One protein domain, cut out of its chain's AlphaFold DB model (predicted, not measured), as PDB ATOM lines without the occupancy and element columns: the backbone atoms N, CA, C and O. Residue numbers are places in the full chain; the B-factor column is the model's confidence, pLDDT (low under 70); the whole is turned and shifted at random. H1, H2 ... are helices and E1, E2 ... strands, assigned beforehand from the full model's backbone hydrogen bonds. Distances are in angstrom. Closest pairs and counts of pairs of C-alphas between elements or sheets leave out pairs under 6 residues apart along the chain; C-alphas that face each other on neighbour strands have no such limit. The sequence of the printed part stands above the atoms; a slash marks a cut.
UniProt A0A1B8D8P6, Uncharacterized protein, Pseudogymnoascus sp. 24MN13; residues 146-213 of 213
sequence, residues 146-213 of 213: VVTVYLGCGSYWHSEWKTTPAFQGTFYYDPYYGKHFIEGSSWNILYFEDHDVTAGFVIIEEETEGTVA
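What this domain is: This is residues 146 to 213 of the 213 residues of an uncharacterized protein of Pseudogymnoascus sp. 24MN13 (UniProt A0A1B8D8P6). One strongly twisted sheet of five strands is folded into an open V at a sharp bend in E2: E1, E5 and the first part of E2 make one arm, and E3, E4 and the later part of E2 make the other. The one-turn helix H1 sits just before E5, and residues 192 to 196 bridge from the end of E4 to it across the open side of the V. A long loop, residues 152 to 166, hangs beyond the end of E1, and residues 207 to 213 form a tail past E5. The 68 printed residues run E1, E2, E3, E4, H1, E5; the sheet's order is E4 - E3 - E2 - E1 - E5, all antiparallel, and the class is mostly strand. The whole is compact, with a radius of gyration of the C-alphas of 12.3 A and spans of 37 by 29 by 20 A.

Where its parts are: E1, residues 146 to 151, begins at C-alpha 146 (160.848, 274.779, 172.257) and is 16.3 A long. E2, residues 167 to 174, is the longest strand, 17.9 A, and bends by 77 degrees at residue 170, C-alpha (163.268, 273.342, 175.381). E3, residues 179 to 183, is 13.0 A long, and E4, residues 187 to 191, is 12.9 A long. H1 is residues 197 to 201, 7.5 A. E5, residues 202 to 206, is 12.9 A long and ends at C-alpha 206 (161.032, 274.225, 166.263).

How they stand to each other: E1 to E4 form a meander, each strand the antiparallel neighbour of the one before. The pairing of E2 is staggered: residues 167 to 170 pair with E1, where N 147 and O 169 are 2.8 A apart, and residues 170 to 174 pair with E3, where N 172 and O 181 are 2.8 A apart. E4 is an edge strand, antiparallel to E3 at 156 degrees, with N 190 and O 180 at 2.8 A. E5 is the other edge strand, antiparallel to E1 at 160 degrees, with N 148 and O 205 at 2.8 A. E4 and E5 are apart. H1 is on the sheet but only grazes it with residues 198 to 201; the C-alphas of Leu 151 and Phe 201, the closest of E1 and H1, are 6.0 A apart. In H1, 0 of 1 O i to N i+4 pairs and 2 of 2 O i to N i+3 pairs are within hydrogen-bond range.

The domain as a whole: The two C-alphas farthest apart, those of Tyr 176 and Ala 213, are 38.7 A apart. The printed part has no cut. The link from E1 to E2, 15 residues, is long; the other links are tight. The mean pLDDT of the printed part is 75.6, and residues 191 to 200 and 208 to 213 are under 70.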
ATOM      1  N   VAL A 146     161.696 275.966 172.116       91.06
ATOM      2  CA  VAL A 146     160.848 274.779 172.257       91.06
ATOM      3  C   VAL A 146     160.879 273.991 170.953       91.06
ATOM      4  O   VAL A 146     160.730 274.554 169.866       91.06
ATOM      5  N   VAL A 147     161.113 272.690 171.068       90.19
ATOM      6  CA  VAL A 147     161.268 271.793 169.931       90.19
ATOM      7  C   VAL A 147     160.554 270.474 170.148       90.19
ATOM      8  O   VAL A 147     160.375 269.995 171.272       90.19
ATOM      9  N   THR A 148     160.278 269.833 169.025       91.00
ATOM     10  CA  THR A 148     159.995 268.411 168.931       91.00
ATOM     11  C   THR A 148     161.195 267.708 168.286       91.00
ATOM     12  O   THR A 148     161.718 268.154 167.261       91.00
ATOM     13  N   VAL A 149     161.669 266.623 168.903       87.56
ATOM     14  CA  VAL A 149     162.837 265.859 168.444       87.56
ATOM     15  C   VAL A 149     162.437 264.451 168.046       87.56
ATOM     16  O   VAL A 149     161.902 263.686 168.848       87.56
ATOM     17  N   TYR A 150     162.796 264.082 166.825       88.38
ATOM     18  CA  TYR A 150     162.645 262.748 166.263       88.38
ATOM     19  C   TYR A 150     164.018 262.095 166.148       88.38
ATOM     20  O   TYR A 150     164.957 262.705 165.633       88.38
ATOM     21  N   LEU A 151     164.134 260.853 166.618       86.38
ATOM     22  CA  LEU A 151     165.402 260.131 166.674       86.38
ATOM     23  C   LEU A 151     165.304 258.824 165.912       86.38
ATOM     24  O   LEU A 151     164.558 257.936 166.287       86.38
ATOM     25  N   GLY A 152     166.106 258.688 164.871       83.94
ATOM     26  CA  GLY A 152     166.281 257.461 164.114       83.94
ATOM     27  C   GLY A 152     167.554 256.737 164.504       83.94
ATOM     28  O   GLY A 152     168.195 256.189 163.627       83.94
ATOM     29  N   CYS A 153     167.987 256.789 165.763       80.62
ATOM     30  CA  CYS A 153     169.226 256.165 166.227       80.62
ATOM     31  C   CYS A 153     169.058 255.571 167.634       80.62
ATOM     32  O   CYS A 153     168.155 255.947 168.384       80.62
ATOM     33  N   GLY A 154     169.926 254.623 168.004       76.88
ATOM     34  CA  GLY A 154     169.854 253.942 169.300       76.88
ATOM     35  C   GLY A 154     168.547 253.160 169.484       76.88
ATOM     36  O   GLY A 154     168.105 252.455 168.578       76.88
ATOM     37  N   SER A 155     167.909 253.301 170.650       74.94
ATOM     38  CA  SER A 155     166.628 252.650 170.974       74.94
ATOM     39  C   SER A 155     165.430 253.165 170.167       74.94
ATOM     40  O   SER A 155     164.351 252.594 170.270       74.94
ATOM     41  N   TYR A 156     165.611 254.221 169.371       76.69
ATOM     42  CA  TYR A 156     164.559 254.860 168.577       76.69
ATOM     43  C   TYR A 156     164.602 254.448 167.090       76.69
ATOM     44  O   TYR A 156     163.866 254.979 166.258       76.69
ATOM     45  N   TRP A 157     165.442 253.469 166.728       72.56
ATOM     46  CA  TRP A 157     165.488 252.889 165.381       72.56
ATOM     47  C   TRP A 157     164.251 252.006 165.115       72.56
ATOM     48  O   TRP A 157     164.286 250.782 165.223       72.56
ATOM     49  N   HIS A 158     163.130 252.633 164.773       78.38
ATOM     50  CA  HIS A 158     161.867 251.983 164.398       78.38
ATOM     51  C   HIS A 158     161.254 252.664 163.171       78.38
ATOM     52  O   HIS A 158     161.530 253.830 162.922       78.38
ATOM     53  N   SER A 159     160.440 251.962 162.377       80.44
ATOM     54  CA  SER A 159     159.953 252.443 161.068       80.44
ATOM     55  C   SER A 159     159.216 253.788 161.102       80.44
ATOM     56  O   SER A 159     159.189 254.490 160.096       80.44
ATOM     57  N   GLU A 160     158.652 254.154 162.251       85.31
ATOM     58  CA  GLU A 160     157.845 255.364 162.461       85.31
ATOM     59  C   GLU A 160     158.622 256.491 163.159       85.31
ATOM     60  O   GLU A 160     158.040 257.495 163.562       85.31
ATOM     61  N   TRP A 161     159.949 256.374 163.294       86.00
ATOM     62  CA  TRP A 161     160.752 257.348 164.042       86.00
ATOM     63  C   TRP A 161     160.638 258.784 163.528       86.00
ATOM     64  O   TRP A 161     160.830 259.716 164.294       86.00
ATOM     65  N   LYS A 162     160.322 258.965 162.240       87.00
ATOM     66  CA  LYS A 162     160.141 260.282 161.608       87.00
ATOM     67  C   LYS A 162     158.770 260.905 161.853       87.00
ATOM     68  O   LYS A 162     158.570 262.058 161.503       87.00
ATOM     69  N   THR A 163     157.817 260.136 162.366       87.19
ATOM     70  CA  THR A 163     156.437 260.581 162.603       87.19
ATOM     71  C   THR A 163     156.085 260.587 164.081       87.19
ATOM     72  O   THR A 163     155.192 261.322 164.490       87.19
ATOM     73  N   THR A 164     156.805 259.811 164.890       88.44
ATOM     74  CA  THR A 164     156.612 259.734 166.337       88.44
ATOM     75  C   THR A 164     157.778 260.417 167.046       88.44
ATOM     76  O   THR A 164     158.912 259.939 166.933       88.44
ATOM     77  N   PRO A 165     157.538 261.522 167.769       88.62
ATOM     78  CA  PRO A 165     158.607 262.241 168.437       88.62
ATOM     79  C   PRO A 165     159.166 261.425 169.601       88.62
ATOM     80  O   PRO A 165     158.432 260.785 170.351       88.62
ATOM     81  N   ALA A 166     160.486 261.466 169.756       87.69
ATOM     82  CA  ALA A 166     161.179 260.869 170.888       87.69
ATOM     83  C   ALA A 166     161.122 261.789 172.113       87.69
ATOM     84  O   ALA A 166     160.963 261.309 173.235       87.69
ATOM     85  N   PHE A 167     161.236 263.103 171.894       87.19
ATOM     86  CA  PHE A 167     161.245 264.112 172.950       87.19
ATOM     87  C   PHE A 167     160.542 265.394 172.511       87.19
ATOM     88  O   PHE A 167     160.520 265.728 171.328       87.19
ATOM     89  N   GLN A 168     160.030 266.132 173.491       89.88
ATOM     90  CA  GLN A 168     159.461 267.463 173.321       89.88
ATOM     91  C   GLN A 168     159.879 268.319 174.521       89.88
ATOM     92  O   GLN A 168     159.873 267.832 175.657       89.88
ATOM     93  N   GLY A 169     160.285 269.562 174.277       90.12
ATOM     94  CA  GLY A 169     160.749 270.465 175.329       90.12
ATOM     95  C   GLY A 169     161.679 271.559 174.818       90.12
ATOM     96  O   GLY A 169     161.852 271.729 173.614       90.12
ATOM     97  N   THR A 170     162.299 272.299 175.730       90.62
ATOM     98  CA  THR A 170     163.268 273.342 175.381       90.62
ATOM     99  C   THR A 170     164.620 272.714 175.063       90.62
ATOM    100  O   THR A 170     165.182 271.973 175.871       90.62
ATOM    101  N   PHE A 171     165.158 273.007 173.883       90.19
ATOM    102  CA  PHE A 171     166.461 272.519 173.453       90.19
ATOM    103  C   PHE A 171     167.592 273.383 174.004       90.19
ATOM    104  O   PHE A 171     167.584 274.602 173.853       90.19
ATOM    105  N   TYR A 172     168.626 272.744 174.543       88.56
ATOM    106  CA  TYR A 172     169.887 273.393 174.878       88.56
ATOM    107  C   TYR A 172     171.054 272.657 174.237       88.56
ATOM    108  O   TYR A 172     171.094 271.430 174.160       88.56
ATOM    109  N   TYR A 173     172.036 273.440 173.819       85.50
ATOM    110  CA  TYR A 173     173.314 272.965 173.313       85.50
ATOM    111  C   TYR A 173     174.429 273.511 174.193       85.50
ATOM    112  O   TYR A 173     174.433 274.703 174.503       85.50
ATOM    113  N   ASP A 174     175.346 272.638 174.589       82.56
ATOM    114  CA  ASP A 174     176.576 272.979 175.285       82.56
ATOM    115  C   ASP A 174     177.755 272.864 174.301       82.56
ATOM    116  O   ASP A 174     178.234 271.748 174.054       82.56
ATOM    117  N   PRO A 175     178.235 273.996 173.751       77.19
ATOM    118  CA  PRO A 175     179.314 274.012 172.765       77.19
ATOM    119  C   PRO A 175     180.667 273.576 173.332       77.19
ATOM    120  O   PRO A 175     181.575 273.276 172.565       77.19
ATOM    121  N   TYR A 176     180.843 273.539 174.658       75.75
ATOM    122  CA  TYR A 176     182.119 273.139 175.259       75.75
ATOM    123  C   TYR A 176     182.324 271.630 175.247       75.75
ATOM    124  O   TYR A 176     183.459 271.159 175.221       75.75
ATOM    125  N   TYR A 177     181.228 270.877 175.323       75.31
ATOM    126  CA  TYR A 177     181.261 269.419 175.387       75.31
ATOM    127  C   TYR A 177     180.560 268.752 174.203       75.31
ATOM    128  O   TYR A 177     180.456 267.528 174.208       75.31
ATOM    129  N   GLY A 178     180.047 269.529 173.242       75.31
ATOM    130  CA  GLY A 178     179.248 269.016 172.129       75.31
ATOM    131  C   GLY A 178     177.990 268.290 172.612       75.31
ATOM    132  O   GLY A 178     177.637 267.245 172.083       75.31
ATOM    133  N   LYS A 179     177.349 268.761 173.692       80.06
ATOM    134  CA  LYS A 179     176.210 268.055 174.310       80.06
ATOM    135  C   LYS A 179     174.888 268.720 173.987       80.06
ATOM    136  O   LYS A 179     174.769 269.941 174.022       80.06
ATOM    137  N   HIS A 180     173.876 267.894 173.763       84.25
ATOM    138  CA  HIS A 180     172.525 268.329 173.448       84.25
ATOM    139  C   HIS A 180     171.567 267.897 174.561       84.25
ATOM    140  O   HIS A 180     171.640 266.776 175.065       84.25
ATOM    141  N   PHE A 181     170.661 268.783 174.958       85.88
ATOM    142  CA  PHE A 181     169.728 268.566 176.058       85.88
ATOM    143  C   PHE A 181     168.323 268.968 175.639       85.88
ATOM    144  O   PHE A 181     168.149 269.975 174.957       85.88
ATOM    145  N   ILE A 182     167.333 268.210 176.101       87.94
ATOM    146  CA  ILE A 182     165.919 268.576 176.015       87.94
ATOM    147  C   ILE A 182     165.373 268.685 177.435       87.94
ATOM    148  O   ILE A 182     165.306 267.692 178.167       87.94
ATOM    149  N   GLU A 183     164.995 269.897 177.820       87.62
ATOM    150  CA  GLU A 183     164.280 270.180 179.059       87.62
ATOM    151  C   GLU A 183     162.775 270.031 178.815       87.62
ATOM    152  O   GLU A 183     162.153 270.872 178.168       87.62
ATOM    153  N   GLY A 184     162.193 268.938 179.313       81.81
ATOM    154  CA  GLY A 184     160.750 268.687 179.294       81.81
ATOM    155  C   GLY A 184     160.233 268.339 180.692       81.81
ATOM    156  O   GLY A 184     160.622 268.951 181.683       81.81
ATOM    157  N   SER A 185     159.388 267.308 180.799       71.94
ATOM    158  CA  SER A 185     158.961 266.752 182.099       71.94
ATOM    159  C   SER A 185     160.116 266.120 182.895       71.94
ATOM    160  O   SER A 185     160.080 266.070 184.124       71.94
ATOM    161  N   SER A 186     161.154 265.671 182.192       75.19
ATOM    162  CA  SER A 186     162.460 265.277 182.714       75.19
ATOM    163  C   SER A 186     163.563 265.848 181.818       75.19
ATOM    164  O   SER A 186     163.338 266.128 180.639       75.19
ATOM    165  N   TRP A 187     164.769 266.011 182.371       72.69
ATOM    166  CA  TRP A 187     165.950 266.346 181.573       72.69
ATOM    167  C   TRP A 187     166.390 265.125 180.771       72.69
ATOM    168  O   TRP A 187     166.732 264.093 181.351       72.69
ATOM    169  N   ASN A 188     166.408 265.253 179.446       78.00
ATOM    170  CA  ASN A 188     166.897 264.216 178.548       78.00
ATOM    171  C   ASN A 188     168.212 264.675 177.920       78.00
ATOM    172  O   ASN A 188     168.280 265.745 177.315       78.00
ATOM    173  N   ILE A 189     169.262 263.871 178.093       76.12
ATOM    174  CA  ILE A 189     170.583 264.139 177.518       76.12
ATOM    175  C   ILE A 189     170.703 263.337 176.231       76.12
ATOM    176  O   ILE A 189     170.579 262.111 176.239       76.12
ATOM    177  N   LEU A 190     170.976 264.038 175.141       71.25
ATOM    178  CA  LEU A 190     171.287 263.457 173.853       71.25
ATOM    179  C   LEU A 190     172.802 263.519 173.653       71.25
ATOM    180  O   LEU A 190     173.402 264.596 173.625       71.25
ATOM    181  N   TYR A 191     173.418 262.347 173.548       64.81
ATOM    182  CA  TYR A 191     174.840 262.221 173.258       64.81
ATOM    183  C   TYR A 191     175.017 262.067 171.751       64.81
ATOM    184  O   TYR A 191     174.789 260.986 171.213       64.81
ATOM    185  N   PHE A 192     175.419 263.152 171.099       65.38
ATOM    186  CA  PHE A 192     175.911 263.146 169.726       65.38
ATOM    187  C   PHE A 192     177.271 263.823 169.743       65.38
ATOM    188  O   PHE A 192     177.423 264.849 170.395       65.38
ATOM    189  N   GLU A 193     178.261 263.255 169.068       57.47
ATOM    190  CA  GLU A 193     179.473 264.015 168.776       57.47
ATOM    191  C   GLU A 193     179.208 264.887 167.541       57.47
ATOM    192  O   GLU A 193     178.485 264.474 166.632       57.47
ATOM    193  N   ASP A 194     179.831 266.065 167.460       52.75
ATOM    194  CA  ASP A 194     179.701 267.015 166.335       52.75
ATOM    195  C   ASP A 194     180.216 266.460 164.985       52.75
ATOM    196  O   ASP A 194     180.280 267.184 163.991       52.75
ATOM    197  N   HIS A 195     180.606 265.180 164.940       54.72
ATOM    198  CA  HIS A 195     181.090 264.407 163.789       54.72
ATOM    199  C   HIS A 195     180.326 263.094 163.582       54.72
ATOM    200  O   HIS A 195     180.697 262.296 162.721       54.72
ATOM    201  N   ASP A 196     179.284 262.840 164.370       56.34
ATOM    202  CA  ASP A 196     178.596 261.564 164.326       56.34
ATOM    203  C   ASP A 196     177.552 261.553 163.199       56.34
ATOM    204  O   ASP A 196     176.689 262.427 163.090       56.34
ATOM    205  N   VAL A 197     177.616 260.516 162.362       51.97
ATOM    206  CA  VAL A 197     176.638 260.218 161.302       51.97
ATOM    207  C   VAL A 197     175.217 260.149 161.878       51.97
ATOM    208  O   VAL A 197     174.238 260.383 161.163       51.97
ATOM    209  N   THR A 198     175.091 259.889 163.186       63.34
ATOM    210  CA  THR A 198     173.832 259.962 163.932       63.34
ATOM    211  C   THR A 198     173.146 261.325 163.860       63.34
ATOM    212  O   THR A 198     171.919 261.334 163.875       63.34
ATOM    213  N   ALA A 199     173.853 262.444 163.654       60.84
ATOM    214  CA  ALA A 199     173.235 263.760 163.440       60.84
ATOM    215  C   ALA A 199     172.273 263.767 162.234       60.84
ATOM    216  O   ALA A 199     171.227 264.412 162.267       60.84
ATOM    217  N   GLY A 200     172.563 262.975 161.192       64.62
ATOM    218  CA  GLY A 200     171.667 262.779 160.044       64.62
ATOM    219  C   GLY A 200     170.392 261.981 160.359       64.62
ATOM    220  O   GLY A 200     169.465 261.953 159.549       64.62
ATOM    221  N   PHE A 201     170.332 261.349 161.531       72.62
ATOM    222  CA  PHE A 201     169.181 260.614 162.055       72.62
ATOM    223  C   PHE A 201     168.441 261.381 163.158       72.62
ATOM    224  O   PHE A 201     167.564 260.816 163.807       72.62
ATOM    225  N   VAL A 202     168.751 262.663 163.358       79.94
ATOM    226  CA  VAL A 202     168.039 263.537 164.291       79.94
ATOM    227  C   VAL A 202     167.286 264.599 163.501       79.94
ATOM    228  O   VAL A 202     167.872 265.353 162.725       79.94
ATOM    229  N   ILE A 203     165.977 264.698 163.719       82.75
ATOM    230  CA  ILE A 203     165.180 265.822 163.224       82.75
ATOM    231  C   ILE A 203     164.768 266.644 164.438       82.75
ATOM    232  O   ILE A 203     164.120 266.132 165.344       82.75
ATOM    233  N   ILE A 204     165.171 267.913 164.444       83.31
ATOM    234  CA  ILE A 204     164.731 268.908 165.422       83.31
ATOM    235  C   ILE A 204     163.820 269.887 164.688       83.31
ATOM    236  O   ILE A 204     164.270 270.565 163.749       83.31
ATOM    237  N   GLU A 205     162.559 269.920 165.099       86.62
ATOM    238  CA  GLU A 205     161.531 270.828 164.603       86.62
ATOM    239  C   GLU A 205     161.223 271.857 165.685       86.62
ATOM    240  O   GLU A 205     160.885 271.499 166.809       86.62
ATOM    241  N   GLU A 206     161.394 273.136 165.358       84.75
ATOM    242  CA  GLU A 206     161.032 274.225 166.263       84.75
ATOM    243  C   GLU A 206     159.509 274.346 166.310       84.75
ATOM    244  O   GLU A 206     158.855 274.393 165.266       84.75
ATOM    245  N   GLU A 207     158.941 274.433 167.511       82.81
ATOM    246  CA  GLU A 207     157.538 274.797 167.652       82.81
ATOM    247  C   GLU A 207     157.399 276.289 167.360       82.81
ATOM    248  O   GLU A 207     157.729 277.146 168.178       82.81
ATOM    249  N   THR A 208     156.929 276.629 166.164       66.31
ATOM    250  CA  THR A 208     156.483 277.994 165.896       66.31
ATOM    251  C   THR A 208     155.198 278.236 166.677       66.31
ATOM    252  O   THR A 208     154.208 277.538 166.443       66.31
ATOM    253  N   GLU A 209     155.187 279.228 167.573       44.38
ATOM    254  CA  GLU A 209     153.943 279.747 168.149       44.38
ATOM    255  C   GLU A 209     152.980 280.087 167.000       44.38
ATOM    256  O   GLU A 209     153.191 281.040 166.250       44.38
ATOM    257  N   GLY A 210     151.947 279.255 166.829       40.44
ATOM    258  CA  GLY A 210     150.955 279.406 165.768       40.44
ATOM    259  C   GLY A 210     150.944 278.307 164.707       40.44
ATOM    260  O   GLY A 210     150.932 278.619 163.524       40.44
ATOM    261  N   THR A 211     150.829 277.036 165.096       29.47
ATOM    262  CA  THR A 211     149.992 276.104 164.315       29.47
ATOM    263  C   THR A 211     149.204 275.209 165.264       29.47
ATOM    264  O   THR A 211     149.566 274.071 165.534       29.47
ATOM    265  N   VAL A 212     148.117 275.756 165.812       34.66
ATOM    266  CA  VAL A 212     146.992 274.922 166.239       34.66
ATOM    267  C   VAL A 212     146.207 274.615 164.968       34.66
ATOM    268  O   VAL A 212     145.617 275.524 164.379       34.66
ATOM    269  N   ALA A 213     146.235 273.359 164.538       31.03
ATOM    270  CA  ALA A 213     145.234 272.769 163.660       31.03
ATOM    271  C   ALA A 213     144.839 271.414 164.246       31.03
ATOM    272  O   ALA A 213     145.764 270.642 164.585       31.03
TER     273      ALA A 213